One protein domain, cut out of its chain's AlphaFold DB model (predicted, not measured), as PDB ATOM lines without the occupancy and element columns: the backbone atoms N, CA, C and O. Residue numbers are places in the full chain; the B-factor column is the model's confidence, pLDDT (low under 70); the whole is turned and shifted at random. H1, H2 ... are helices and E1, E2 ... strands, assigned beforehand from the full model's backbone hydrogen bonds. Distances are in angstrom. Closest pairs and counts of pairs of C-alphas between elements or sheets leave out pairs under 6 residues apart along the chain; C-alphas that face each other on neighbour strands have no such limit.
ATOM      1  N   GLY A 123     137.310 145.673 104.614       48.19
ATOM      2  CA  GLY A 123     138.270 144.663 105.085       48.19
ATOM      3  C   GLY A 123     138.710 144.749 106.560       48.19
ATOM      4  O   GLY A 123     139.717 144.132 106.910       48.19
ATOM      5  N   ASN A 124     138.005 145.474 107.434       54.25
ATOM      6  CA  ASN A 124     138.340 145.619 108.862       54.25
ATOM      7  C   ASN A 124     138.412 144.270 109.630       54.25
ATOM      8  O   ASN A 124     137.702 143.322 109.311       54.25
ATOM      9  N   GLY A 125     139.219 144.191 110.696       48.88
ATOM     10  CA  GLY A 125     139.387 143.012 111.565       48.88
ATOM     11  C   GLY A 125     138.130 142.574 112.334       48.88
ATOM     12  O   GLY A 125     138.079 141.466 112.863       48.88
ATOM     13  N   TYR A 126     137.072 143.386 112.362       56.41
ATOM     14  CA  TYR A 126     135.760 142.949 112.849       56.41
ATOM     15  C   TYR A 126     135.032 142.012 111.879       56.41
ATOM     16  O   TYR A 126     134.212 141.203 112.322       56.41
ATOM     17  N   PHE A 127     135.381 142.043 110.586       68.00
ATOM     18  CA  PHE A 127     134.976 141.010 109.634       68.00
ATOM     19  C   PHE A 127     135.334 139.625 110.168       68.00
ATOM     20  O   PHE A 127     134.513 138.716 110.105       68.00
ATOM     21  N   ASP A 128     136.513 139.474 110.780       69.38
ATOM     22  CA  ASP A 128     136.966 138.191 111.313       69.38
ATOM     23  C   ASP A 128     136.127 137.730 112.515       69.38
ATOM     24  O   ASP A 128     135.907 136.530 112.689       69.38
ATOM     25  N   GLN A 129     135.584 138.661 113.309       66.62
ATOM     26  CA  GLN A 129     134.620 138.322 114.359       66.62
ATOM     27  C   GLN A 129     133.314 137.834 113.742       66.62
ATOM     28  O   GLN A 129     132.831 136.760 114.096       66.62
ATOM     29  N   MET A 130     132.755 138.584 112.790       71.50
ATOM     30  CA  MET A 130     131.500 138.191 112.155       71.50
ATOM     31  C   MET A 130     131.618 136.871 111.403       71.50
ATOM     32  O   MET A 130     130.749 136.009 111.529       71.50
ATOM     33  N   LYS A 131     132.742 136.677 110.716       78.31
ATOM     34  CA  LYS A 131     133.157 135.421 110.106       78.31
ATOM     35  C   LYS A 131     133.202 134.296 111.131       78.31
ATOM     36  O   LYS A 131     132.552 133.283 110.908       78.31
ATOM     37  N   LEU A 132     133.877 134.465 112.272       75.25
ATOM     38  CA  LEU A 132     133.933 133.433 113.315       75.25
ATOM     39  C   LEU A 132     132.535 133.030 113.801       75.25
ATOM     40  O   LEU A 132     132.248 131.843 113.948       75.25
ATOM     41  N   CYS A 133     131.652 133.998 114.025       72.69
ATOM     42  CA  CYS A 133     130.286 133.750 114.488       72.69
ATOM     43  C   CYS A 133     129.436 133.055 113.429       72.69
ATOM     44  O   CYS A 133     128.707 132.113 113.739       72.69
ATOM     45  N   ALA A 134     129.548 133.498 112.176       78.44
ATOM     46  CA  ALA A 134     128.853 132.909 111.045       78.44
ATOM     47  C   ALA A 134     129.304 131.467 110.802       78.44
ATOM     48  O   ALA A 134     128.467 130.590 110.628       78.44
ATOM     49  N   LEU A 135     130.611 131.209 110.874       77.62
ATOM     50  CA  LEU A 135     131.200 129.874 110.802       77.62
ATOM     51  C   LEU A 135     130.702 128.987 111.944       77.62
ATOM     52  O   LEU A 135     130.208 127.888 111.726       77.62
ATOM     53  N   THR A 136     130.759 129.492 113.168       74.19
ATOM     54  CA  THR A 136     130.332 128.757 114.359       74.19
ATOM     55  C   THR A 136     128.848 128.380 114.280       74.19
ATOM     56  O   THR A 136     128.489 127.242 114.562       74.19
ATOM     57  N   ASN A 137     127.988 129.294 113.821       75.81
ATOM     58  CA  ASN A 137     126.570 129.020 113.591       75.81
ATOM     59  C   ASN A 137     126.359 128.029 112.428       75.81
ATOM     60  O   ASN A 137     125.667 127.028 112.586       75.81
ATOM     61  N   PHE A 138     127.003 128.261 111.281       80.06
ATOM     62  CA  PHE A 138     126.820 127.449 110.075       80.06
ATOM     63  C   PHE A 138     127.238 125.985 110.262       80.06
ATOM     64  O   PHE A 138     126.596 125.093 109.709       80.06
ATOM     65  N   PHE A 139     128.279 125.730 111.057       79.25
ATOM     66  CA  PHE A 139     128.749 124.378 111.360       79.25
ATOM     67  C   PHE A 139     128.297 123.858 112.733       79.25
ATOM     68  O   PHE A 139     128.804 122.829 113.175       79.25
ATOM     69  N   ASP A 140     127.363 124.536 113.408       75.88
ATOM     70  CA  ASP A 140     126.817 124.120 114.711       75.88
ATOM     71  C   ASP A 140     127.915 123.815 115.756       75.88
ATOM     72  O   ASP A 140     127.951 122.774 116.412       75.88
ATOM     73  N   ASP A 141     128.893 124.718 115.854       68.69
ATOM     74  CA  ASP A 141     130.101 124.602 116.679       68.69
ATOM     75  C   ASP A 141     130.978 123.352 116.415       68.69
ATOM     76  O   ASP A 141     131.757 122.927 117.289       68.69
ATOM     77  N   GLN A 142     130.849 122.723 115.245       71.12
ATOM     78  CA  GLN A 142     131.670 121.593 114.812       71.12
ATOM     79  C   GLN A 142     132.736 122.044 113.811       71.12
ATOM     80  O   GLN A 142     132.605 123.070 113.148       71.12
ATOM     81  N   LYS A 143     133.819 121.267 113.691       73.12
ATOM     82  CA  LYS A 143     134.802 121.505 112.626       73.12
ATOM     83  C   LYS A 143     134.171 121.191 111.256       73.12
ATOM     84  O   LYS A 143     133.410 120.222 111.185       73.12
ATOM     85  N   PRO A 144     134.505 121.919 110.175       77.19
ATOM     86  CA  PRO A 144     133.920 121.724 108.849       77.19
ATOM     87  C   PRO A 144     134.001 120.298 108.332       77.19
ATOM     88  O   PRO A 144     133.057 119.802 107.725       77.19
ATOM     89  N   GLU A 145     135.119 119.623 108.595       77.06
ATOM     90  CA  GLU A 145     135.339 118.232 108.211       77.06
ATOM     91  C   GLU A 145     134.385 117.245 108.898       77.06
ATOM     92  O   GLU A 145     134.168 116.155 108.373       77.06
ATOM     93  N   ASN A 146     133.798 117.629 110.034       72.44
ATOM     94  CA  ASN A 146     132.903 116.789 110.830       72.44
ATOM     95  C   ASN A 146     131.421 117.049 110.542       72.44
ATOM     96  O   ASN A 146     130.579 116.270 110.984       72.44
ATOM     97  N   VAL A 147     131.082 118.117 109.815       71.81
ATOM     98  CA  VAL A 147     129.689 118.414 109.475       71.81
ATOM     99  C   VAL A 147     129.265 117.580 108.265       71.81
ATOM    100  O   VAL A 147     129.902 117.664 107.208       71.81
ATOM    101  N   PRO A 148     128.182 116.785 108.374       68.94
ATOM    102  CA  PRO A 148     127.660 116.033 107.246       68.94
ATOM    103  C   PRO A 148     127.341 116.967 106.082       68.94
ATOM    104  O   PRO A 148     126.516 117.876 106.182       68.94
ATOM    105  N   LYS A 149     127.982 116.719 104.940       71.38
ATOM    106  CA  LYS A 149     127.670 117.401 103.687       71.38
ATOM    107  C   LYS A 149     126.415 116.775 103.102       71.38
ATOM    108  O   LYS A 149     126.495 115.999 102.155       71.38
ATOM    109  N   ASP A 150     125.262 117.081 103.690       63.94
ATOM    110  CA  ASP A 150     123.997 116.638 103.121       63.94
ATOM    111  C   ASP A 150     123.891 117.169 101.679       63.94
ATOM    112  O   ASP A 150     124.158 118.346 101.396       63.94
ATOM    113  N   ASN A 151     123.594 116.257 100.756       60.00
ATOM    114  CA  ASN A 151     123.422 116.542  99.337       60.00
ATOM    115  C   ASN A 151     121.997 117.003  99.015       60.00
ATOM    116  O   ASN A 151     121.800 117.589  97.952       60.00
ATOM    117  N   ARG A 152     121.023 116.761  99.905       57.44
ATOM    118  CA  ARG A 152     119.627 117.191  99.717       57.44
ATOM    119  C   ARG A 152     119.455 118.678  99.976       57.44
ATOM    120  O   ARG A 152     118.777 119.371  99.228       57.44
ATOM    121  N   HIS A 153     120.144 119.187 100.991       59.88
ATOM    122  CA  HIS A 153     120.145 120.598 101.356       59.88
ATOM    123  C   HIS A 153     121.535 121.175 101.135       59.88
ATOM    124  O   HIS A 153     122.243 121.506 102.085       59.88
ATOM    125  N   LYS A 154     121.957 121.266  99.870       78.31
ATOM    126  CA  LYS A 154     123.168 122.007  99.510       78.31
ATOM    127  C   LYS A 154     122.984 123.446  99.997       78.31
ATOM    128  O   LYS A 154     122.148 124.187  99.475       78.31
ATOM    129  N   LYS A 155     123.693 123.770 101.079       86.31
ATOM    130  CA  LYS A 155     123.786 125.100 101.675       86.31
ATOM    131  C   LYS A 155     125.212 125.593 101.537       86.31
ATOM    132  O   LYS A 155     126.145 124.794 101.635       86.31
ATOM    133  N   MET A 156     125.363 126.894 101.385       88.94
ATOM    134  CA  MET A 156     126.652 127.557 101.315       88.94
ATOM    135  C   MET A 156     126.618 128.830 102.144       88.94
ATOM    136  O   MET A 156     125.699 129.632 102.007       88.94
ATOM    137  N   LEU A 157     127.620 129.015 102.998       89.25
ATOM    138  CA  LEU A 157     127.822 130.274 103.698       89.25
ATOM    139  C   LEU A 157     128.618 131.218 102.793       89.25
ATOM    140  O   LEU A 157     129.726 130.894 102.378       89.25
ATOM    141  N   VAL A 158     128.069 132.393 102.516       91.19
ATOM    142  CA  VAL A 158     128.789 133.478 101.852       91.19
ATOM    143  C   VAL A 158     129.061 134.591 102.851       91.19
ATOM    144  O   VAL A 158     128.193 134.962 103.645       91.19
ATOM    145  N   LEU A 159     130.285 135.103 102.823       89.12
ATOM    146  CA  LEU A 159     130.744 136.207 103.654       89.12
ATOM    147  C   LEU A 159     131.088 137.383 102.749       89.12
ATOM    148  O   LEU A 159     131.907 137.265 101.838       89.12
ATOM    149  N   LEU A 160     130.435 138.509 102.991       88.50
ATOM    150  CA  LEU A 160     130.574 139.717 102.191       88.50
ATOM    151  C   LEU A 160     130.925 140.883 103.098       88.50
ATOM    152  O   LEU A 160     130.253 141.078 104.107       88.50
ATOM    153  N   ASP A 161     131.916 141.685 102.730       86.62
ATOM    154  CA  ASP A 161     132.114 142.998 103.340       86.62
ATOM    155  C   ASP A 161     132.430 144.081 102.314       86.62
ATOM    156  O   ASP A 161     132.873 143.830 101.188       86.62
ATOM    157  N   GLY A 162     132.139 145.315 102.704       86.31
ATOM    158  CA  GLY A 162     132.343 146.463 101.846       86.31
ATOM    159  C   GLY A 162     131.941 147.774 102.484       86.31
ATOM    160  O   GLY A 162     131.450 147.815 103.608       86.31
ATOM    161  N   CYS A 163     132.145 148.845 101.731       86.38
ATOM    162  CA  CYS A 163     131.793 150.202 102.083       86.38
ATOM    163  C   CYS A 163     130.874 150.820 101.035       86.38
ATOM    164  O   CYS A 163     130.967 150.516  99.842       86.38
ATOM    165  N   ALA A 164     130.030 151.742 101.482       88.94
ATOM    166  CA  ALA A 164     129.223 152.583 100.622       88.94
ATOM    167  C   ALA A 164     129.627 154.054 100.768       88.94
ATOM    168  O   ALA A 164     129.922 154.525 101.867       88.94
ATOM    169  N   THR A 165     129.621 154.782  99.653       90.25
ATOM    170  CA  THR A 165     129.885 156.226  99.612       90.25
ATOM    171  C   THR A 165     128.727 156.958  98.953       90.25
ATOM    172  O   THR A 165     128.074 156.414  98.060       90.25
ATOM    173  N   CYS A 166     128.495 158.192  99.386       91.50
ATOM    174  CA  CYS A 166     127.469 159.078  98.861       91.50
ATOM    175  C   CYS A 166     127.942 160.528  99.018       91.50
ATOM    176  O   CYS A 166     128.223 160.983 100.130       91.50
ATOM    177  N   SER A 167     127.986 161.268  97.916       91.12
ATOM    178  CA  SER A 167     128.463 162.648  97.849       91.12
ATOM    179  C   SER A 167     127.682 163.592  98.756       91.12
ATOM    180  O   SER A 167     128.277 164.424  99.437       91.12
ATOM    181  N   GLY A 168     126.357 163.435  98.794       90.56
ATOM    182  CA  GLY A 168     125.451 164.233  99.618       90.56
ATOM    183  C   GLY A 168     125.326 163.756 101.064       90.56
ATOM    184  O   GLY A 168     124.577 164.355 101.830       90.56
ATOM    185  N   GLY A 169     126.022 162.679 101.438       90.44
ATOM    186  CA  GLY A 169     125.789 161.973 102.694       90.44
ATOM    187  C   GLY A 169     124.433 161.267 102.703       90.44
ATOM    188  O   GLY A 169     123.579 161.477 101.837       90.44
ATOM    189  N   GLY A 170     124.232 160.374 103.663       89.88
ATOM    190  CA  GLY A 170     123.054 159.526 103.629       89.88
ATOM    191  C   GLY A 170     123.013 158.458 104.698       89.88
ATOM    192  O   GLY A 170     123.732 158.526 105.690       89.88
ATOM    193  N   THR A 171     122.181 157.453 104.457       87.31
ATOM    194  CA  THR A 171     121.969 156.328 105.363       87.31
ATOM    195  C   THR A 171     121.674 155.063 104.565       87.31
ATOM    196  O   THR A 171     120.832 155.084 103.668       87.31
ATOM    197  N   ILE A 172     122.319 153.942 104.895       86.06
ATOM    198  CA  ILE A 172     121.874 152.617 104.431       86.06
ATOM    199  C   ILE A 172     120.726 152.167 105.330       86.06
ATOM    200  O   ILE A 172     120.879 152.112 106.553       86.06
ATOM    201  N   THR A 173     119.600 151.829 104.708       84.62
ATOM    202  CA  THR A 173     118.346 151.467 105.379       84.62
ATOM    203  C   THR A 173     117.974 150.001 105.212       84.62
ATOM    204  O   THR A 173     117.163 149.490 105.980       84.62
ATOM    205  N   GLY A 174     118.601 149.290 104.277       84.00
ATOM    206  CA  GLY A 174     118.397 147.858 104.122       84.00
ATOM    207  C   GLY A 174     119.528 147.178 103.369       84.00
ATOM    208  O   GLY A 174     120.165 147.767 102.493       84.00
ATOM    209  N   LEU A 175     119.775 145.921 103.720       85.62
ATOM    210  CA  LEU A 175     120.731 145.049 103.047       85.62
ATOM    211  C   LEU A 175     120.067 143.703 102.792       85.62
ATOM    212  O   LEU A 175     119.505 143.097 103.704       85.62
ATOM    213  N   ARG A 176     120.163 143.210 101.559       91.25
ATOM    214  CA  ARG A 176     119.583 141.921 101.184       91.25
ATOM    215  C   ARG A 176     120.471 141.167 100.203       91.25
ATOM    216  O   ARG A 176     120.940 141.742  99.227       91.25
ATOM    217  N   ILE A 177     120.651 139.870 100.434       92.31
ATOM    218  CA  ILE A 177     121.313 138.950  99.505       92.31
ATOM    219  C   ILE A 177     120.271 138.050  98.870       92.31
ATOM    220  O   ILE A 177     119.468 137.424  99.567       92.31
ATOM    221  N   THR A 178     120.320 137.956  97.548       94.94
ATOM    222  CA  THR A 178     119.477 137.037  96.792       94.94
ATOM    223  C   THR A 178     120.289 136.186  95.830       94.94
ATOM    224  O   THR A 178     121.437 136.498  95.520       94.94
ATOM    225  N   HIS A 179     119.692 135.096  95.359       93.75
ATOM    226  CA  HIS A 179     120.199 134.300  94.245       93.75
ATOM    227  C   HIS A 179     119.039 133.786  93.400       93.75
ATOM    228  O   HIS A 179     117.896 133.719  93.858       93.75
ATOM    229  N   LEU A 180     119.322 133.422  92.156       90.25
ATOM    230  CA  LEU A 180     118.332 132.831  91.273       90.25
ATOM    231  C   LEU A 180     118.334 131.315  91.441       90.25
ATOM    232  O   LEU A 180     119.366 130.658  91.320       90.25
ATOM    233  N   GLU A 181     117.152 130.769  91.686       83.44
ATOM    234  CA  GLU A 181     116.919 129.333  91.724       83.44
ATOM    235  C   GLU A 181     116.180 128.933  90.451       83.44
ATOM    236  O   GLU A 181     115.101 129.464  90.163       83.44
ATOM    237  N   GLU A 182     116.766 128.007  89.694       74.12
ATOM    238  CA  GLU A 182     116.159 127.468  88.482       74.12
ATOM    239  C   GLU A 182     114.880 126.675  88.783       74.12
ATOM    240  O   GLU A 182     114.686 126.157  89.886       74.12
ATOM    241  N   ALA A 183     114.014 126.564  87.776       71.12
ATOM    242  CA  ALA A 183     112.850 125.695  87.849       71.12
ATOM    243  C   ALA A 183     113.266 124.215  87.956       71.12
ATOM    244  O   ALA A 183     114.271 123.773  87.395       71.12
ATOM    245  N   GLY A 184     112.460 123.436  88.671       69.06
ATOM    246  CA  GLY A 184     112.491 121.983  88.667       69.06
ATOM    247  C   GLY A 184     111.867 121.396  87.396       69.06
ATOM    248  O   GLY A 184     111.467 122.100  86.474       69.06
ATOM    249  N   GLY A 185     111.784 120.064  87.343       66.88
ATOM    250  CA  GLY A 185     111.118 119.371  86.236       66.88
ATOM    251  C   GLY A 185     109.603 119.614  86.197       66.88
ATOM    252  O   GLY A 185     109.012 120.087  87.159       66.88
ATOM    253  N   PHE A 186     108.961 119.201  85.102       66.00
ATOM    254  CA  PHE A 186     107.533 119.419  84.811       66.00
ATOM    255  C   PHE A 186     106.542 118.974  85.914       66.00
ATOM    256  O   PHE A 186     105.442 119.503  85.998       66.00
ATOM    257  N   PHE A 187     106.920 118.025  86.779       65.69
ATOM    258  CA  PHE A 187     106.092 117.538  87.900       65.69
ATOM    259  C   PHE A 187     106.530 118.076  89.269       65.69
ATOM    260  O   PHE A 187     106.218 117.479  90.305       65.69
ATOM    261  N   SER A 188     107.299 119.161  89.274       66.81
ATOM    262  CA  SER A 188     107.878 119.727  90.480       66.81
ATOM    263  C   SER A 188     107.013 120.810  91.085       66.81
ATOM    264  O   SER A 188     106.409 121.606  90.380       66.81
ATOM    265  N   LYS A 189     107.057 120.917  92.415       68.00
ATOM    266  CA  LYS A 189     106.537 122.083  93.148       68.00
ATOM    267  C   LYS A 189     107.378 123.358  92.954       68.00
ATOM    268  O   LYS A 189     107.079 124.380  93.561       68.00
ATOM    269  N   CYS A 190     108.455 123.275  92.177       71.69
ATOM    270  CA  CYS A 190     109.316 124.388  91.791       71.69
ATOM    271  C   CYS A 190     109.204 124.641  90.282       71.69
ATOM    272  O   CYS A 190     110.210 124.662  89.589       71.69
ATOM    273  N   ASP A 191     107.996 124.744  89.756       65.31
ATOM    274  CA  ASP A 191     107.712 124.963  88.333       65.31
ATOM    275  C   ASP A 191     108.286 126.277  87.773       65.31
ATOM    276  O   ASP A 191     108.582 126.358  86.583       65.31
ATOM    277  N   GLU A 192     108.517 127.274  88.631       74.88
ATOM    278  CA  GLU A 192     109.037 128.579  88.225       74.88
ATOM    279  C   GLU A 192     110.448 128.893  88.749       74.88
ATOM    280  O   GLU A 192     110.784 128.766  89.941       74.88
ATOM    281  N   MET A 193     111.265 129.415  87.830       78.25
ATOM    282  CA  MET A 193     112.511 130.092  88.158       78.25
ATOM    283  C   MET A 193     112.181 131.359  88.948       78.25
ATOM    284  O   MET A 193     111.376 132.182  88.518       78.25
ATOM    285  N   LYS A 194     112.798 131.522  90.118       84.06
ATOM    286  CA  LYS A 194     112.477 132.633  91.019       84.06
ATOM    287  C   LYS A 194     113.706 133.061  91.805       84.06
ATOM    288  O   LYS A 194     114.585 132.252  92.098       84.06
ATOM    289  N   GLU A 195     113.763 134.353  92.104       88.25
ATOM    290  CA  GLU A 195     114.784 134.953  92.956       88.25
ATOM    291  C   GLU A 195     114.468 134.651  94.426       88.25
ATOM    292  O   GLU A 195     113.348 134.877  94.894       88.25
ATOM    293  N   PHE A 196     115.448 134.094  95.134       88.12
ATOM    294  CA  PHE A 196     115.352 133.673  96.526       88.12
ATOM    295  C   PHE A 196     116.148 134.598  97.414       88.12
ATOM    296  O   PHE A 196     117.275 134.962  97.098       88.12
ATOM    297  N   GLU A 197     115.542 134.958  98.538       88.81
ATOM    298  CA  GLU A 197     116.165 135.763  99.573       88.81
ATOM    299  C   GLU A 197     116.930 134.849 100.531       88.81
ATOM    300  O   GLU A 197     116.337 134.016 101.213       88.81
ATOM    301  N   ALA A 198     118.253 134.991 100.553       86.44
ATOM    302  CA  ALA A 198     119.130 134.236 101.446       86.44
ATOM    303  C   ALA A 198     119.410 134.981 102.757       86.44
ATOM    304  O   ALA A 198     119.714 134.375 103.782       86.44
ATOM    305  N   PHE A 199     119.335 136.308 102.715       85.81
ATOM    306  CA  PHE A 199     119.508 137.177 103.867       85.81
ATOM    307  C   PHE A 199     118.807 138.500 103.599       85.81
ATOM    308  O   PHE A 199     118.899 139.017 102.487       85.81
ATOM    309  N   SER A 200     118.164 139.068 104.612       80.88
ATOM    310  CA  SER A 200     117.556 140.390 104.532       80.88
ATOM    311  C   SER A 200     117.512 141.032 105.903       80.88
ATOM    312  O   SER A 200     117.184 140.389 106.901       80.88
ATOM    313  N   VAL A 201     117.848 142.311 105.934       75.44
ATOM    314  CA  VAL A 201     117.671 143.177 107.088       75.44
ATOM    315  C   VAL A 201     117.155 144.521 106.588       75.44
ATOM    316  O   VAL A 201     117.724 145.119 105.673       75.44
ATOM    317  N   SER A 202     116.051 144.968 107.174       79.19
ATOM    318  CA  SER A 202     115.443 146.276 106.937       79.19
ATOM    319  C   SER A 202     115.689 147.198 108.127       79.19
ATOM    320  O   SER A 202     116.231 146.779 109.153       79.19
ATOM    321  N   ASP A 203     115.272 148.454 107.982       73.62
ATOM    322  CA  ASP A 203     115.272 149.458 109.049       73.62
ATOM    323  C   ASP A 203     116.664 149.689 109.659       73.62
ATOM    324  O   ASP A 203     116.819 150.039 110.831       73.62
ATOM    325  N   LEU A 204     117.696 149.501 108.833       73.38
ATOM    326  CA  LEU A 204     119.055 149.874 109.174       73.38
ATOM    327  C   LEU A 204     119.177 151.397 109.264       73.38
ATOM    328  O   LEU A 204     118.414 152.167 108.683       73.38
ATOM    329  N   SER A 205     120.186 151.833 110.006       76.62
ATOM    330  CA  SER A 205     120.522 153.244 110.138       76.62
ATOM    331  C   SER A 205     122.041 153.402 110.147       76.62
ATOM    332  O   SER A 205     122.640 153.826 111.134       76.62
ATOM    333  N   ILE A 206     122.681 152.953 109.061       78.00
ATOM    334  CA  ILE A 206     124.133 153.083 108.883       78.00
ATOM    335  C   ILE A 206     124.403 154.428 108.214       78.00
ATOM    336  O   ILE A 206     124.174 154.575 107.013       78.00
ATOM    337  N   ASN A 207     124.869 155.404 108.990       79.88
ATOM    338  CA  ASN A 207     125.135 156.753 108.497       79.88
ATOM    339  C   ASN A 207     126.319 156.762 107.519       79.88
ATOM    340  O   ASN A 207     127.387 156.226 107.813       79.88
ATOM    341  N   ILE A 208     126.129 157.430 106.388       84.75
ATOM    342  CA  ILE A 208     127.104 157.639 105.321       84.75
ATOM    343  C   ILE A 208     127.524 159.110 105.363       84.75
ATOM    344  O   ILE A 208     126.681 159.983 105.134       84.75
ATOM    345  N   PRO A 209     128.796 159.429 105.650       84.19
ATOM    346  CA  PRO A 209     129.255 160.810 105.579       84.19
ATOM    347  C   PRO A 209     129.208 161.319 104.135       84.19
ATOM    348  O   PRO A 209     129.345 160.548 103.185       84.19
ATOM    349  N   ALA A 210     129.054 162.633 103.976       88.81
ATOM    350  CA  ALA A 210     129.093 163.294 102.677       88.81
ATOM    351  C   ALA A 210     130.502 163.228 102.071       88.81
ATOM    352  O   ALA A 210     131.364 164.058 102.361       88.81
ATOM    353  N   SER A 211     130.758 162.190 101.275       84.25
ATOM    354  CA  SER A 211     132.048 161.927 100.642       84.25
ATOM    355  C   SER A 211     131.913 160.889  99.529       84.25
ATOM    356  O   SER A 211     131.158 159.925  99.638       84.25
ATOM    357  N   ASN A 212     132.730 161.057  98.488       82.81
ATOM    358  CA  ASN A 212     132.938 160.070  97.418       82.81
ATOM    359  C   ASN A 212     134.261 159.319  97.546       82.81
ATOM    360  O   ASN A 212     134.644 158.563  96.651       82.81
ATOM    361  N   LYS A 213     134.992 159.572  98.628       80.31
ATOM    362  CA  LYS A 213     136.243 158.900  98.940       80.31
ATOM    363  C   LYS A 213     135.965 157.846  99.989       80.31
ATOM    364  O   LYS A 213     135.187 158.089 100.906       80.31
ATOM    365  N   VAL A 214     136.628 156.709  99.845       74.12
ATOM    366  CA  VAL A 214     136.683 155.738 100.927       74.12
ATOM    367  C   VAL A 214     137.848 156.098 101.821       74.12
ATOM    368  O   VAL A 214     138.978 156.271 101.361       74.12
ATOM    369  N   ASP A 215     137.542 156.243 103.091       68.56
ATOM    370  CA  ASP A 215     138.462 156.613 104.146       68.56
ATOM    371  C   ASP A 215     137.972 156.042 105.479       68.56
ATOM    372  O   ASP A 215     136.998 155.283 105.539       68.56
ATOM    373  N   GLY A 216     138.635 156.463 106.556       62.44
ATOM    374  CA  GLY A 216     138.350 155.995 107.901       62.44
ATOM    375  C   GLY A 216     136.925 156.243 108.412       62.44
ATOM    376  O   GLY A 216     136.510 155.635 109.393       62.44
ATOM    377  N   ASN A 217     136.162 157.103 107.745       64.88
ATOM    378  CA  ASN A 217     134.822 157.490 108.168       64.88
ATOM    379  C   ASN A 217     133.729 156.881 107.285       64.88
ATOM    380  O   ASN A 217     132.547 157.116 107.524       64.88
ATOM    381  N   SER A 218     134.101 156.122 106.253       72.62
ATOM    382  CA  SER A 218     133.150 155.566 105.294       72.62
ATOM    383  C   SER A 218     132.188 154.574 105.940       72.62
ATOM    384  O   SER A 218     132.581 153.749 106.765       72.62
ATOM    385  N   ALA A 219     130.921 154.620 105.519       78.81
ATOM    386  CA  ALA A 219     129.928 153.641 105.942       78.81
ATOM    387  C   ALA A 219     130.330 152.265 105.428       78.81
ATOM    388  O   ALA A 219     130.531 152.098 104.224       78.81
ATOM    389  N   SER A 220     130.421 151.279 106.312       78.44
ATOM    390  CA  SER A 220     130.772 149.924 105.912       78.44
ATOM    391  C   SER A 220     129.803 148.895 106.485       78.44
ATOM    392  O   SER A 220     128.987 149.192 107.358       78.44
ATOM    393  N   PHE A 221     129.789 147.711 105.891       79.50
ATOM    394  CA  PHE A 221     128.853 146.646 106.207       79.50
ATOM    395  C   PHE A 221     129.543 145.291 106.078       79.50
ATOM    396  O   PHE A 221     130.483 145.110 105.306       79.50
ATOM    397  N   THR A 222     129.046 144.316 106.833       81.06
ATOM    398  CA  THR A 222     129.436 142.909 106.721       81.06
ATOM    399  C   THR A 222     128.177 142.058 106.744       81.06
ATOM    400  O   THR A 222     127.311 142.249 107.597       81.06
ATOM    401  N   ILE A 223     128.065 141.130 105.799       82.94
ATOM    402  CA  ILE A 223     126.891 140.288 105.599       82.94
ATOM    403  C   ILE A 223     127.332 138.823 105.551       82.94
ATOM    404  O   ILE A 223     127.931 138.389 104.564       82.94
ATOM    405  N   PRO A 224     127.016 138.037 106.590       84.25
ATOM    406  CA  PRO A 224     126.969 136.592 106.483       84.25
ATOM    407  C   PRO A 224     125.596 136.166 105.945       84.25
ATOM    408  O   PRO A 224     124.571 136.438 106.568       84.25
ATOM    409  N   ALA A 225     125.560 135.475 104.808       86.38
ATOM    410  CA  ALA A 225     124.324 134.930 104.246       86.38
ATOM    411  C   ALA A 225     124.467 133.432 103.977       86.38
ATOM    412  O   ALA A 225     125.511 132.967 103.529       86.38
ATOM    413  N   ILE A 226     123.413 132.662 104.243       88.69
ATOM    414  CA  ILE A 226     123.387 131.232 103.933       88.69
ATOM    415  C   ILE A 226     122.535 131.054 102.683       88.69
ATOM    416  O   ILE A 226     121.313 131.160 102.735       88.69
ATOM    417  N   LEU A 227     123.185 130.764 101.562       88.81
ATOM    418  CA  LEU A 227     122.498 130.369 100.342       88.81
ATOM    419  C   LEU A 227     122.002 128.938 100.521       88.81
ATOM    420  O   LEU A 227     122.762 128.054 100.924       88.81
ATOM    421  N   THR A 228     120.730 128.693 100.235       85.88
ATOM    422  CA  THR A 228     120.137 127.358 100.342       85.88
ATOM    423  C   THR A 228     119.361 127.055  99.080       85.88
ATOM    424  O   THR A 228     118.495 127.838  98.695       85.88
ATOM    425  N   HIS A 229     119.625 125.906  98.468       80.62
ATOM    426  CA  HIS A 229     118.779 125.458  97.374       80.62
ATOM    427  C   HIS A 229     117.396 125.052  97.874       80.62
ATOM    428  O   HIS A 229     117.244 124.511  98.977       80.62
ATOM    429  N   ARG A 230     116.385 125.278  97.035       75.38
ATOM    430  CA  ARG A 230     115.044 124.748  97.287       75.38
ATOM    431  C   ARG A 230     115.047 123.228  97.155       75.38
ATOM    432  O   ARG A 230     115.669 122.676  96.252       75.38
ATOM    433  N   VAL A 231     114.283 122.556  98.013       73.06
ATOM    434  CA  VAL A 231     113.977 121.136  97.817       73.06
ATOM    435  C   VAL A 231     112.732 121.018  96.962       73.06
ATOM    436  O   VAL A 231     111.622 121.356  97.377       73.06
ATOM    437  N   CYS A 232     112.940 120.542  95.746       71.62
ATOM    438  CA  CYS A 232     111.916 120.439  94.729       71.62
ATOM    439  C   CYS A 232     111.467 118.979  94.628       71.62
ATOM    440  O   CYS A 232     112.052 118.172  93.907       71.62
ATOM    441  N   ASN A 233     110.432 118.627  95.393       69.06
ATOM    442  CA  ASN A 233     109.865 117.278  95.375       69.06
ATOM    443  C   ASN A 233     109.061 117.058  94.088       69.06
ATOM    444  O   ASN A 233     108.145 117.835  93.802       69.06
ATOM    445  N   ASN A 234     109.367 115.983  93.356       67.00
ATOM    446  CA  ASN A 234     108.490 115.426  92.327       67.00
ATOM    447  C   ASN A 234     107.735 114.218  92.893       67.00
ATOM    448  O   ASN A 234     108.160 113.596  93.864       67.00
ATOM    449  N   ILE A 235     106.641 113.839  92.230       66.69
ATOM    450  CA  ILE A 235     105.817 112.669  92.588       66.69
ATOM    451  C   ILE A 235     106.637 111.359  92.597       66.69
ATOM    452  O   ILE A 235     106.315 110.441  93.345       66.69
ATOM    453  N   PHE A 236     107.712 111.280  91.803       67.31
ATOM    454  CA  PHE A 236     108.488 110.049  91.591       67.31
ATOM    455  C   PHE A 236     109.916 110.076  92.154       67.31
ATOM    456  O   PHE A 236     110.538 109.023  92.257       67.31
ATOM    457  N   TYR A 237     110.458 111.249  92.485       63.69
ATOM    458  CA  TYR A 237     111.811 111.401  93.027       63.69
ATOM    459  C   TYR A 237     112.020 112.802  93.615       63.69
ATOM    460  O   TYR A 237     111.361 113.769  93.235       63.69
ATOM    461  N   GLU A 238     112.969 112.922  94.537       64.06
ATOM    462  CA  GLU A 238     113.468 114.213  95.016       64.06
ATOM    463  C   GLU A 238     114.450 114.763  93.972       64.06
ATOM    464  O   GLU A 238     115.405 114.077  93.599       64.06
ATOM    465  N   ASN A 239     114.195 115.959  93.433       65.94
ATOM    466  CA  ASN A 239     115.097 116.545  92.449       65.94
ATOM    467  C   ASN A 239     116.327 117.093  93.181       65.94
ATOM    468  O   ASN A 239     116.208 117.985  94.022       65.94
ATOM    469  N   ILE A 240     117.503 116.536  92.890       67.62
ATOM    470  CA  ILE A 240     118.748 116.954  93.535       67.62
ATOM    471  C   ILE A 240     119.098 118.349  93.022       67.62
ATOM    472  O   ILE A 240     119.250 118.555  91.818       67.62
ATOM    473  N   ALA A 241     119.251 119.300  93.941       69.62
ATOM    474  CA  ALA A 241     119.659 120.656  93.605       69.62
ATOM    475  C   ALA A 241     120.991 120.675  92.836       69.62
ATOM    476  O   ALA A 241     121.887 119.857  93.093       69.62
ATOM    477  N   LYS A 242     121.142 121.630  91.910       78.00
ATOM    478  CA  LYS A 242     122.407 121.837  91.191       78.00
ATOM    479  C   LYS A 242     123.545 122.152  92.164       78.00
ATOM    480  O   LYS A 242     123.328 122.552  93.301       78.00
ATOM    481  N   ASP A 243     124.778 121.945  91.715       83.88
ATOM    482  CA  ASP A 243     125.981 122.315  92.471       83.88
ATOM    483  C   ASP A 243     126.372 123.785  92.248       83.88
ATOM    484  O   ASP A 243     127.553 124.111  92.236       83.88
ATOM    485  N   SER A 244     125.413 124.692  92.043       88.31
ATOM    486  CA  SER A 244     125.740 126.087  91.741       88.31
ATOM    487  C   SER A 244     124.661 127.077  92.155       88.31
ATOM    488  O   SER A 244     123.492 126.866  91.834       88.31
ATOM    489  N   TYR A 245     125.073 128.215  92.716       89.94
ATOM    490  CA  TYR A 245     124.229 129.395  92.899       89.94
ATOM    491  C   TYR A 245     124.540 130.418  91.814       89.94
ATOM    492  O   TYR A 245     125.688 130.833  91.652       89.94
ATOM    493  N   VAL A 246     123.520 130.831  91.068       91.44
ATOM    494  CA  VAL A 246     123.669 131.757  89.941       91.44
ATOM    495  C   VAL A 246     122.963 133.072  90.219       91.44
ATOM    496  O   VAL A 246     121.995 133.119  90.980       91.44
ATOM    497  N   ASN A 247     123.444 134.140  89.576       91.69
ATOM    498  CA  ASN A 247     122.849 135.474  89.669       91.69
ATOM    499  C   ASN A 247     122.697 135.930  91.133       91.69
ATOM    500  O   ASN A 247     121.618 136.334  91.568       91.69
ATOM    501  N   VAL A 248     123.774 135.760  91.904       94.75
ATOM    502  CA  VAL A 248     123.835 136.198  93.298       94.75
ATOM    503  C   VAL A 248     123.879 137.723  93.304       94.75
ATOM    504  O   VAL A 248     124.648 138.317  92.552       94.75
ATOM    505  N   LYS A 249     123.054 138.373  94.123       96.25
ATOM    506  CA  LYS A 249     122.933 139.834  94.144       96.25
ATOM    507  C   LYS A 249     122.969 140.379  95.554       96.25
ATOM    508  O   LYS A 249     122.307 139.850  96.445       96.25
ATOM    509  N   LEU A 250     123.676 141.491  95.716       95.19
ATOM    510  CA  LEU A 250     123.587 142.355  96.884       95.19
ATOM    511  C   LEU A 250     122.670 143.535  96.562       95.19
ATOM    512  O   LEU A 250     122.930 144.332  95.664       95.19
ATOM    513  N   HIS A 251     121.587 143.640  97.315       95.50
ATOM    514  CA  HIS A 251     120.643 144.744  97.279       95.50
ATOM    515  C   HIS A 251     120.934 145.659  98.463       95.50
ATOM    516  O   HIS A 251     121.015 145.190  99.598       95.50
ATOM    517  N   ILE A 252     121.063 146.950  98.189       94.00
ATOM    518  CA  ILE A 252     121.268 147.986  99.197       94.00
ATOM    519  C   ILE A 252     120.146 148.994  99.041       94.00
ATOM    520  O   ILE A 252     120.072 149.676  98.017       94.00
ATOM    521  N   ASP A 253     119.291 149.077 100.048       94.06
ATOM    522  CA  ASP A 253     118.303 150.139 100.172       94.06
ATOM    523  C   ASP A 253     118.949 151.283 100.955       94.06
ATOM    524  O   ASP A 253     119.603 151.064 101.982       94.06
ATOM    525  N   TYR A 254     118.842 152.504 100.438       93.31
ATOM    526  CA  TYR A 254     119.545 153.653 100.996       93.31
ATOM    527  C   TYR A 254     118.790 154.960 100.773       93.31
ATOM    528  O   TYR A 254     117.910 155.071  99.917       93.31
ATOM    529  N   GLU A 255     119.184 155.970 101.535       94.00
ATOM    530  CA  GLU A 255     118.853 157.369 101.314       94.00
ATOM    531  C   GLU A 255     120.157 158.141 101.107       94.00
ATOM    532  O   GLU A 255     121.030 158.090 101.964       94.00
ATOM    533  N   CYS A 256     120.327 158.812  99.970       91.31
ATOM    534  CA  CYS A 256     121.537 159.567  99.627       91.31
ATOM    535  C   CYS A 256     121.126 160.960  99.140       91.31
ATOM    536  O   CYS A 256     120.266 161.079  98.265       91.31
ATOM    537  N   GLY A 257     121.659 162.017  99.761       87.69
ATOM    538  CA  GLY A 257     121.250 163.398  99.479       87.69
ATOM    539  C   GLY A 257     119.745 163.652  99.680       87.69
ATOM    540  O   GLY A 257     119.155 164.446  98.953       87.69
ATOM    541  N   GLY A 258     119.104 162.927 100.607       86.31
ATOM    542  CA  GLY A 258     117.661 162.998 100.879       86.31
ATOM    543  C   GLY A 258     116.768 162.208  99.911       86.31
ATOM    544  O   GLY A 258     115.546 162.217 100.052       86.31
ATOM    545  N   SER A 259     117.346 161.513  98.926       89.38
ATOM    546  CA  SER A 259     116.599 160.675  97.982       89.38
ATOM    547  C   SER A 259     116.709 159.203  98.349       89.38
ATOM    548  O   SER A 259     117.812 158.666  98.453       89.38
ATOM    549  N   LYS A 260     115.563 158.533  98.508       93.75
ATOM    550  CA  LYS A 260     115.501 157.086  98.740       93.75
ATOM    551  C   LYS A 260     115.641 156.331  97.429       93.75
ATOM    552  O   LYS A 260     114.928 156.615  96.467       93.75
ATOM    553  N   ALA A 261     116.531 155.352  97.403       94.25
ATOM    554  CA  ALA A 261     116.796 154.543  96.229       94.25
ATOM    555  C   ALA A 261     117.300 153.151  96.620       94.25
ATOM    556  O   ALA A 261     117.519 152.834  97.790       94.25
ATOM    557  N   LYS A 262     117.466 152.309  95.600       94.69
ATOM    558  CA  LYS A 262     117.972 150.951  95.731       94.69
ATOM    559  C   LYS A 262     119.104 150.716  94.746       94.69
ATOM    560  O   LYS A 262     118.967 151.005  93.558       94.69
ATOM    561  N   LYS A 263     120.215 150.164  95.229       94.56
ATOM    562  CA  LYS A 263     121.341 149.717  94.408       94.56
ATOM    563  C   LYS A 263     121.337 148.198  94.379       94.56
ATOM    564  O   LYS A 263     121.182 147.553  95.412       94.56
ATOM    565  N   VAL A 264     121.523 147.638  93.192       94.94
ATOM    566  CA  VAL A 264     121.734 146.204  93.002       94.94
ATOM    567  C   VAL A 264     123.153 146.019  92.491       94.94
ATOM    568  O   VAL A 264     123.560 146.675  91.533       94.94
ATOM    569  N   VAL A 265     123.908 145.166  93.173       94.06
ATOM    570  CA  VAL A 265     125.263 144.770  92.809       94.06
ATOM    571  C   VAL A 265     125.221 143.297  92.440       94.06
ATOM    572  O   VAL A 265     124.914 142.454  93.285       94.06
ATOM    573  N   ASP A 266     125.513 143.000  91.178       93.94
ATOM    574  CA  ASP A 266     125.650 141.627  90.707       93.94
ATOM    575  C   ASP A 266     126.966 141.051  91.237       93.94
ATOM    576  O   ASP A 266     128.036 141.622  91.020       93.94
ATOM    577  N   LEU A 267     126.876 139.938  91.959       93.94
ATOM    578  CA  LEU A 267     128.004 139.186  92.497       93.94
ATOM    579  C   LEU A 267     128.298 137.982  91.583       93.94
ATOM    580  O   LEU A 267     127.405 137.521  90.862       93.94
ATOM    581  N   PRO A 268     129.528 137.432  91.591       92.75
ATOM    582  CA  PRO A 268     129.847 136.264  90.780       92.75
ATOM    583  C   PRO A 268     128.959 135.069  91.150       92.75
ATOM    584  O   PRO A 268     128.523 134.922  92.293       92.75
ATOM    585  N   SER A 269     128.719 134.168  90.200       92.81
ATOM    586  CA  SER A 269     128.106 132.873  90.512       92.81
ATOM    587  C   SER A 269     129.053 132.015  91.359       92.81
ATOM    588  O   SER A 269     130.272 132.195  91.340       92.81
ATOM    589  N   ILE A 270     128.493 131.055  92.090       91.25
ATOM    590  CA  ILE A 270     129.229 130.151  92.974       91.25
ATOM    591  C   ILE A 270     129.034 128.722  92.485       91.25
ATOM    592  O   ILE A 270     127.900 128.266  92.375       91.25
ATOM    593  N   ASP A 271     130.130 128.002  92.252       89.19
ATOM    594  CA  ASP A 271     130.129 126.544  92.093       89.19
ATOM    595  C   ASP A 271     130.464 125.898  93.442       89.19
ATOM    596  O   ASP A 271     131.565 126.083  93.962       89.19
ATOM    597  N   LEU A 272     129.529 125.133  94.014       85.50
ATOM    598  CA  LEU A 272     129.705 124.474  95.313       85.50
ATOM    599  C   LEU A 272     130.906 123.520  95.332       85.50
ATOM    600  O   LEU A 272     131.487 123.306  96.397       85.50
ATOM    601  N   LYS A 273     131.283 122.928  94.192       84.81
ATOM    602  CA  LYS A 273     132.406 121.978  94.123       84.81
ATOM    603  C   LYS A 273     133.755 122.655  94.323       84.81
ATOM    604  O   LYS A 273     134.686 122.004  94.792       84.81
ATOM    605  N   SER A 274     133.839 123.945  94.011       84.06
ATOM    606  CA  SER A 274     135.058 124.738  94.147       84.06
ATOM    607  C   SER A 274     135.407 125.048  95.603       84.06
ATOM    608  O   SER A 274     136.558 125.355  95.886       84.06
ATOM    609  N   PHE A 275     134.454 124.918  96.536       82.75
ATOM    610  CA  PHE A 275     134.637 125.296  97.940       82.75
ATOM    611  C   PHE A 275     134.527 124.075  98.848       82.75
ATOM    612  O   PHE A 275     133.433 123.624  99.202       82.75
ATOM    613  N   LYS A 276     135.679 123.549  99.288       80.94
ATOM    614  CA  LYS A 276     135.758 122.314 100.093       80.94
ATOM    615  C   LYS A 276     134.834 122.356 101.311       80.94
ATOM    616  O   LYS A 276     134.193 121.350 101.620       80.94
ATOM    617  N   ASN A 277     134.760 123.502 101.983       83.06
ATOM    618  CA  ASN A 277     133.995 123.679 103.215       83.06
ATOM    619  C   ASN A 277     132.631 124.350 102.991       83.06
ATOM    620  O   ASN A 277     131.949 124.636 103.965       83.06
ATOM    621  N   ARG A 278     132.205 124.569 101.734       86.44
ATOM    622  CA  ARG A 278     130.958 125.286 101.393       86.44
ATOM    623  C   ARG A 278     130.871 126.670 102.051       86.44
ATOM    624  O   ARG A 278     129.798 127.107 102.466       86.44
ATOM    625  N   VAL A 279     132.017 127.337 102.156       88.06
ATOM    626  CA  VAL A 279     132.118 128.730 102.586       88.06
ATOM    627  C   VAL A 279     132.886 129.487 101.522       88.06
ATOM    628  O   VAL A 279     133.901 128.984 101.046       88.06
ATOM    629  N   SER A 280     132.425 130.676 101.166       90.50
ATOM    630  CA  SER A 280     133.165 131.583 100.296       90.50
ATOM    631  C   SER A 280     133.136 133.009 100.826       90.50
ATOM    632  O   SER A 280     132.229 133.395 101.567       90.50
ATOM    633  N   GLU A 281     134.133 133.800 100.441       88.94
ATOM    634  CA  GLU A 281     134.201 135.216 100.782       88.94
ATOM    635  C   GLU A 281     134.500 136.101  99.566       88.94
ATOM    636  O   GLU A 281     135.261 135.727  98.664       88.94
ATOM    637  N   ILE A 282     133.884 137.285  99.555       88.62
ATOM    638  CA  ILE A 282     134.301 138.445  98.763       88.62
ATOM    639  C   ILE A 282     134.497 139.586  99.745       88.62
ATOM    640  O   ILE A 282     133.606 139.883 100.543       88.62
ATOM    641  N   ARG A 283     135.669 140.215  99.665       84.44
ATOM    642  CA  ARG A 283     136.058 141.259 100.601       84.44
ATOM    643  C   ARG A 283     136.278 142.610  99.954       84.44
ATOM    644  O   ARG A 283     136.713 142.684  98.808       84.44
ATOM    645  N   GLY A 284     136.043 143.664 100.722       82.94
ATOM    646  CA  GLY A 284     136.459 145.015 100.374       82.94
ATOM    647  C   GLY A 284     135.630 145.663  99.267       82.94
ATOM    648  O   GLY A 284     136.163 146.481  98.523       82.94
ATOM    649  N   LEU A 285     134.350 145.321  99.104       88.88
ATOM    650  CA  LEU A 285     133.517 145.964  98.082       88.88
ATOM    651  C   LEU A 285     133.445 147.479  98.311       88.88
ATOM    652  O   LEU A 285     133.310 147.939  99.437       88.88
ATOM    653  N   TRP A 286     133.492 148.264  97.243       90.00
ATOM    654  CA  TRP A 286     133.218 149.696  97.271       90.00
ATOM    655  C   TRP A 286     132.022 150.002  96.393       90.00
ATOM    656  O   TRP A 286     132.056 149.776  95.186       90.00
ATOM    657  N   ILE A 287     130.973 150.547  96.994       91.38
ATOM    658  CA  ILE A 287     129.717 150.818  96.313       91.38
ATOM    659  C   ILE A 287     129.450 152.318  96.349       91.38
ATOM    660  O   ILE A 287     129.124 152.889  97.386       91.38
ATOM    661  N   ASN A 288     129.574 152.963  95.193       91.31
ATOM    662  CA  ASN A 288     129.153 154.347  95.046       91.31
ATOM    663  C   ASN A 288     127.631 154.410  94.819       91.31
ATOM    664  O   ASN A 288     127.117 153.895  93.818       91.31
ATOM    665  N   LEU A 289     126.922 155.045  95.751       91.31
ATOM    666  CA  LEU A 289     125.468 155.170  95.731       91.31
ATOM    667  C   LEU A 289     124.965 156.333  94.858       91.31
ATOM    668  O   LEU A 289     123.811 156.297  94.451       91.31
ATOM    669  N   ASP A 290     125.815 157.276  94.435       86.31
ATOM    670  CA  ASP A 290     125.452 158.379  93.517       86.31
ATOM    671  C   ASP A 290     125.302 157.939  92.040       86.31
ATOM    672  O   ASP A 290     125.475 158.727  91.112       86.31
ATOM    673  N   GLY A 291     125.052 156.654  91.778       74.19
ATOM    674  CA  GLY A 291     125.001 156.109  90.415       74.19
ATOM    675  C   GLY A 291     126.360 155.694  89.833       74.19
ATOM    676  O   GLY A 291     126.443 155.385  88.648       74.19
ATOM    677  N   GLY A 292     127.415 155.626  90.652       72.12
ATOM    678  CA  GLY A 292     128.733 155.141  90.233       72.12
ATOM    679  C   GLY A 292     128.851 153.612  90.102       72.12
ATOM    680  O   GLY A 292     127.950 152.849  90.474       72.12
ATOM    681  N   ASN A 293     129.994 153.164  89.576       79.00
ATOM    682  CA  ASN A 293     130.349 151.744  89.480       79.00
ATOM    683  C   ASN A 293     130.746 151.167  90.844       79.00
ATOM    684  O   ASN A 293     131.264 151.878  91.707       79.00
ATOM    685  N   THR A 294     130.543 149.861  91.000       86.12
ATOM    686  CA  THR A 294     131.105 149.088  92.110       86.12
ATOM    687  C   THR A 294     132.571 148.779  91.822       86.12
ATOM    688  O   THR A 294     132.912 148.367  90.715       86.12
ATOM    689  N   LYS A 295     133.425 148.963  92.824       89.00
ATOM    690  CA  LYS A 295     134.858 148.651  92.793       89.00
ATOM    691  C   LYS A 295     135.207 147.705  93.937       89.00
ATOM    692  O   LYS A 295     134.337 147.366  94.740       89.00
ATOM    693  N   GLN A 296     136.464 147.289  94.035       85.00
ATOM    694  CA  GLN A 296     136.913 146.441  95.135       85.00
ATOM    695  C   GLN A 296     138.276 146.877  95.669       85.00
ATOM    696  O   GLN A 296     139.199 147.133  94.904       85.00
ATOM    697  N   TYR A 297     138.399 146.955  96.988       78.00
ATOM    698  CA  TYR A 297     139.664 147.090  97.692       78.00
ATOM    699  C   TYR A 297     140.307 145.719  97.823       78.00
ATOM    700  O   TYR A 297     139.769 144.822  98.473       78.00
ATOM    701  N   VAL A 298     141.479 145.576  97.222       71.94
ATOM    702  CA  VAL A 298     142.301 144.377  97.312       71.94
ATOM    703  C   VAL A 298     143.539 144.719  98.126       71.94
ATOM    704  O   VAL A 298     144.171 145.759  97.932       71.94
ATOM    705  N   ARG A 299     143.875 143.851  99.080       60.97
ATOM    706  CA  ARG A 299     145.088 143.997  99.880       60.97
ATOM    707  C   ARG A 299     146.305 143.624  99.035       60.97
ATOM    708  O   ARG A 299     146.379 142.510  98.524       60.97
ATOM    709  N   GLU A 300     147.278 144.522  98.953       61.25
ATOM    710  CA  GLU A 300     148.560 144.323  98.276       61.25
ATOM    711  C   GLU A 300     149.682 144.483  99.318       61.25
ATOM    712  O   GLU A 300     150.199 145.566  99.580       61.25
ATOM    713  N   GLY A 301     150.007 143.385 100.011       60.75
ATOM    714  CA  GLY A 301     150.965 143.401 101.121       60.75
ATOM    715  C   GLY A 301     150.429 144.115 102.371       60.75
ATOM    716  O   GLY A 301     149.538 143.597 103.057       60.75
ATOM    717  N   LEU A 302     151.018 145.268 102.705       46.62
ATOM    718  CA  LEU A 302     150.574 146.144 103.802       46.62
ATOM    719  C   LEU A 302     149.663 147.284 103.322       46.62
ATOM    720  O   LEU A 302     149.063 147.952 104.162       46.62
ATOM    721  N   ASP A 303     149.543 147.472 102.008       47.91
ATOM    722  CA  ASP A 303     148.745 148.528 101.395       47.91
ATOM    723  C   ASP A 303     147.424 147.979 100.833       47.91
ATOM    724  O   ASP A 303     147.214 146.766 100.709       47.91
ATOM    725  N   PHE A 304     146.519 148.892 100.480       58.72
ATOM    726  CA  PHE A 304     145.268 148.582  99.794       58.72
ATOM    727  C   PHE A 304     145.247 149.256  98.429       58.72
ATOM    728  O   PHE A 304     145.544 150.444  98.299       58.72
ATOM    729  N   LYS A 305     144.835 148.498  97.417       73.88
ATOM    730  CA  LYS A 305     144.644 148.979  96.056       73.88
ATOM    731  C   LYS A 305     143.172 148.905  95.688       73.88
ATOM    732  O   LYS A 305     142.499 147.920  95.978       73.88
ATOM    733  N   ILE A 306     142.681 149.948  95.029       78.94
ATOM    734  CA  ILE A 306     141.348 149.939  94.431       78.94
ATOM    735  C   ILE A 306     141.457 149.324  93.046       78.94
ATOM    736  O   ILE A 306     142.169 149.841  92.185       78.94
ATOM    737  N   GLU A 307     140.701 148.265  92.823       84.50
ATOM    738  CA  GLU A 307     140.461 147.718  91.502       84.50
ATOM    739  C   GLU A 307     139.131 148.241  90.961       84.50
ATOM    740  O   GLU A 307     138.091 148.178  91.619       84.50
ATOM    741  N   ASP A 308     139.159 148.764  89.734       83.50
ATOM    742  CA  ASP A 308     137.967 149.284  89.050       83.50
ATOM    743  C   ASP A 308     136.959 148.192  88.670       83.50
ATOM    744  O   ASP A 308     135.841 148.496  88.257       83.50
TER     745      ASP A 308
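What this domain is: This is residues 123 to 308 of the 331 residues of the protein "Hypothetical protein" of Meloidogyne enterolobii (UniProt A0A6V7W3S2). Two strongly twisted sheets, E5 E1 E8 E9 E10 and E2 E3 E4 E6 E7, lie partly face to face as an elongated sandwich, and the helix H1 packs over E5 and E1 on the face of the first sheet turned away from the second. The hairpin E9 and E10 turns away at one edge, and the links of residues 182 to 193 and 229 to 243 run out at one end of the long axis. The printed part has 186 residues with one named helix and then ten named strands, mostly strand. The first sheet is mixed, in the order E5, E1, E8, E9, E10; the second is branched, its neighbours antiparallel. The whole is compact, with a radius of gyration of the C-alphas of 18.2 A, and spans 58 by 36 by 29 A.

How they stand to each other: H1, residues 126 to 138, is on the sheet of E1, residues 155 to 165, and E5, residues 219 to 228. These are two layers, a helix on one face of a sheet, with H1 over E5 and E1 at a height over the sheet of 9.4 A. H1 runs along the strands, at 19 degrees to E1 on the local plane. The closest C-alphas of H1 and E5 are those of Ala 134 and Pro 224, 6.2 A apart. In H1 every O i to N i+4 pair is within hydrogen-bond range. E1 is antiparallel to E5, with N 158 and O 225 2.8 A apart, and parallel to E8, residues 279 to 288, with N 163 and O 285 2.7 A apart. E2, residues 170 to 181, has E3, residues 194 to 201, and E4, residues 206 to 208, on one side and E6, residues 244 to 256, on the other side. Across these antiparallel pairs N 177 and O 199 are 2.8 A apart, N 170 and O 208 2.9 A, and N 176 and O 251 2.9 A. E7, residues 259 to 266, forms a hairpin with E6, with N 252 and O 263 2.8 A apart. E8, E9, residues 294 to 300, and E10, residues 303 to 307, form a meander, each strand the antiparallel neighbour of the one before; N 286 and O 295 are 2.8 A apart, as are N 298 and O 305. E8 bends by 54 degrees at residue 284. In the sandwich, two sheets face to face, the facing parts are 9.1 A centre to centre, with strands at 32 degrees.

Where its parts are: H1 begins at C-alpha 126, (135.760, 142.949, 112.849), and is 18.1 A long. E1 measures 31.8 A, E2 33.0 A, E5 28.6 A, E6 34.7 A and E8 26.9 A. E10 ends at C-alpha 307, (140.461, 147.718, 91.502).

The domain as a whole: The two C-alphas farthest apart, those of Ala 210 and Phe 236, are 58.2 A apart. The printed part has no cut. The links H1 to E1, E2 to E3, E5 to E6 and E7 to E8 are long. The mean pLDDT of the printed part is 80.0; 38 residues are under 70, among them 123 to 129, 233 to 241 and 299 to 304.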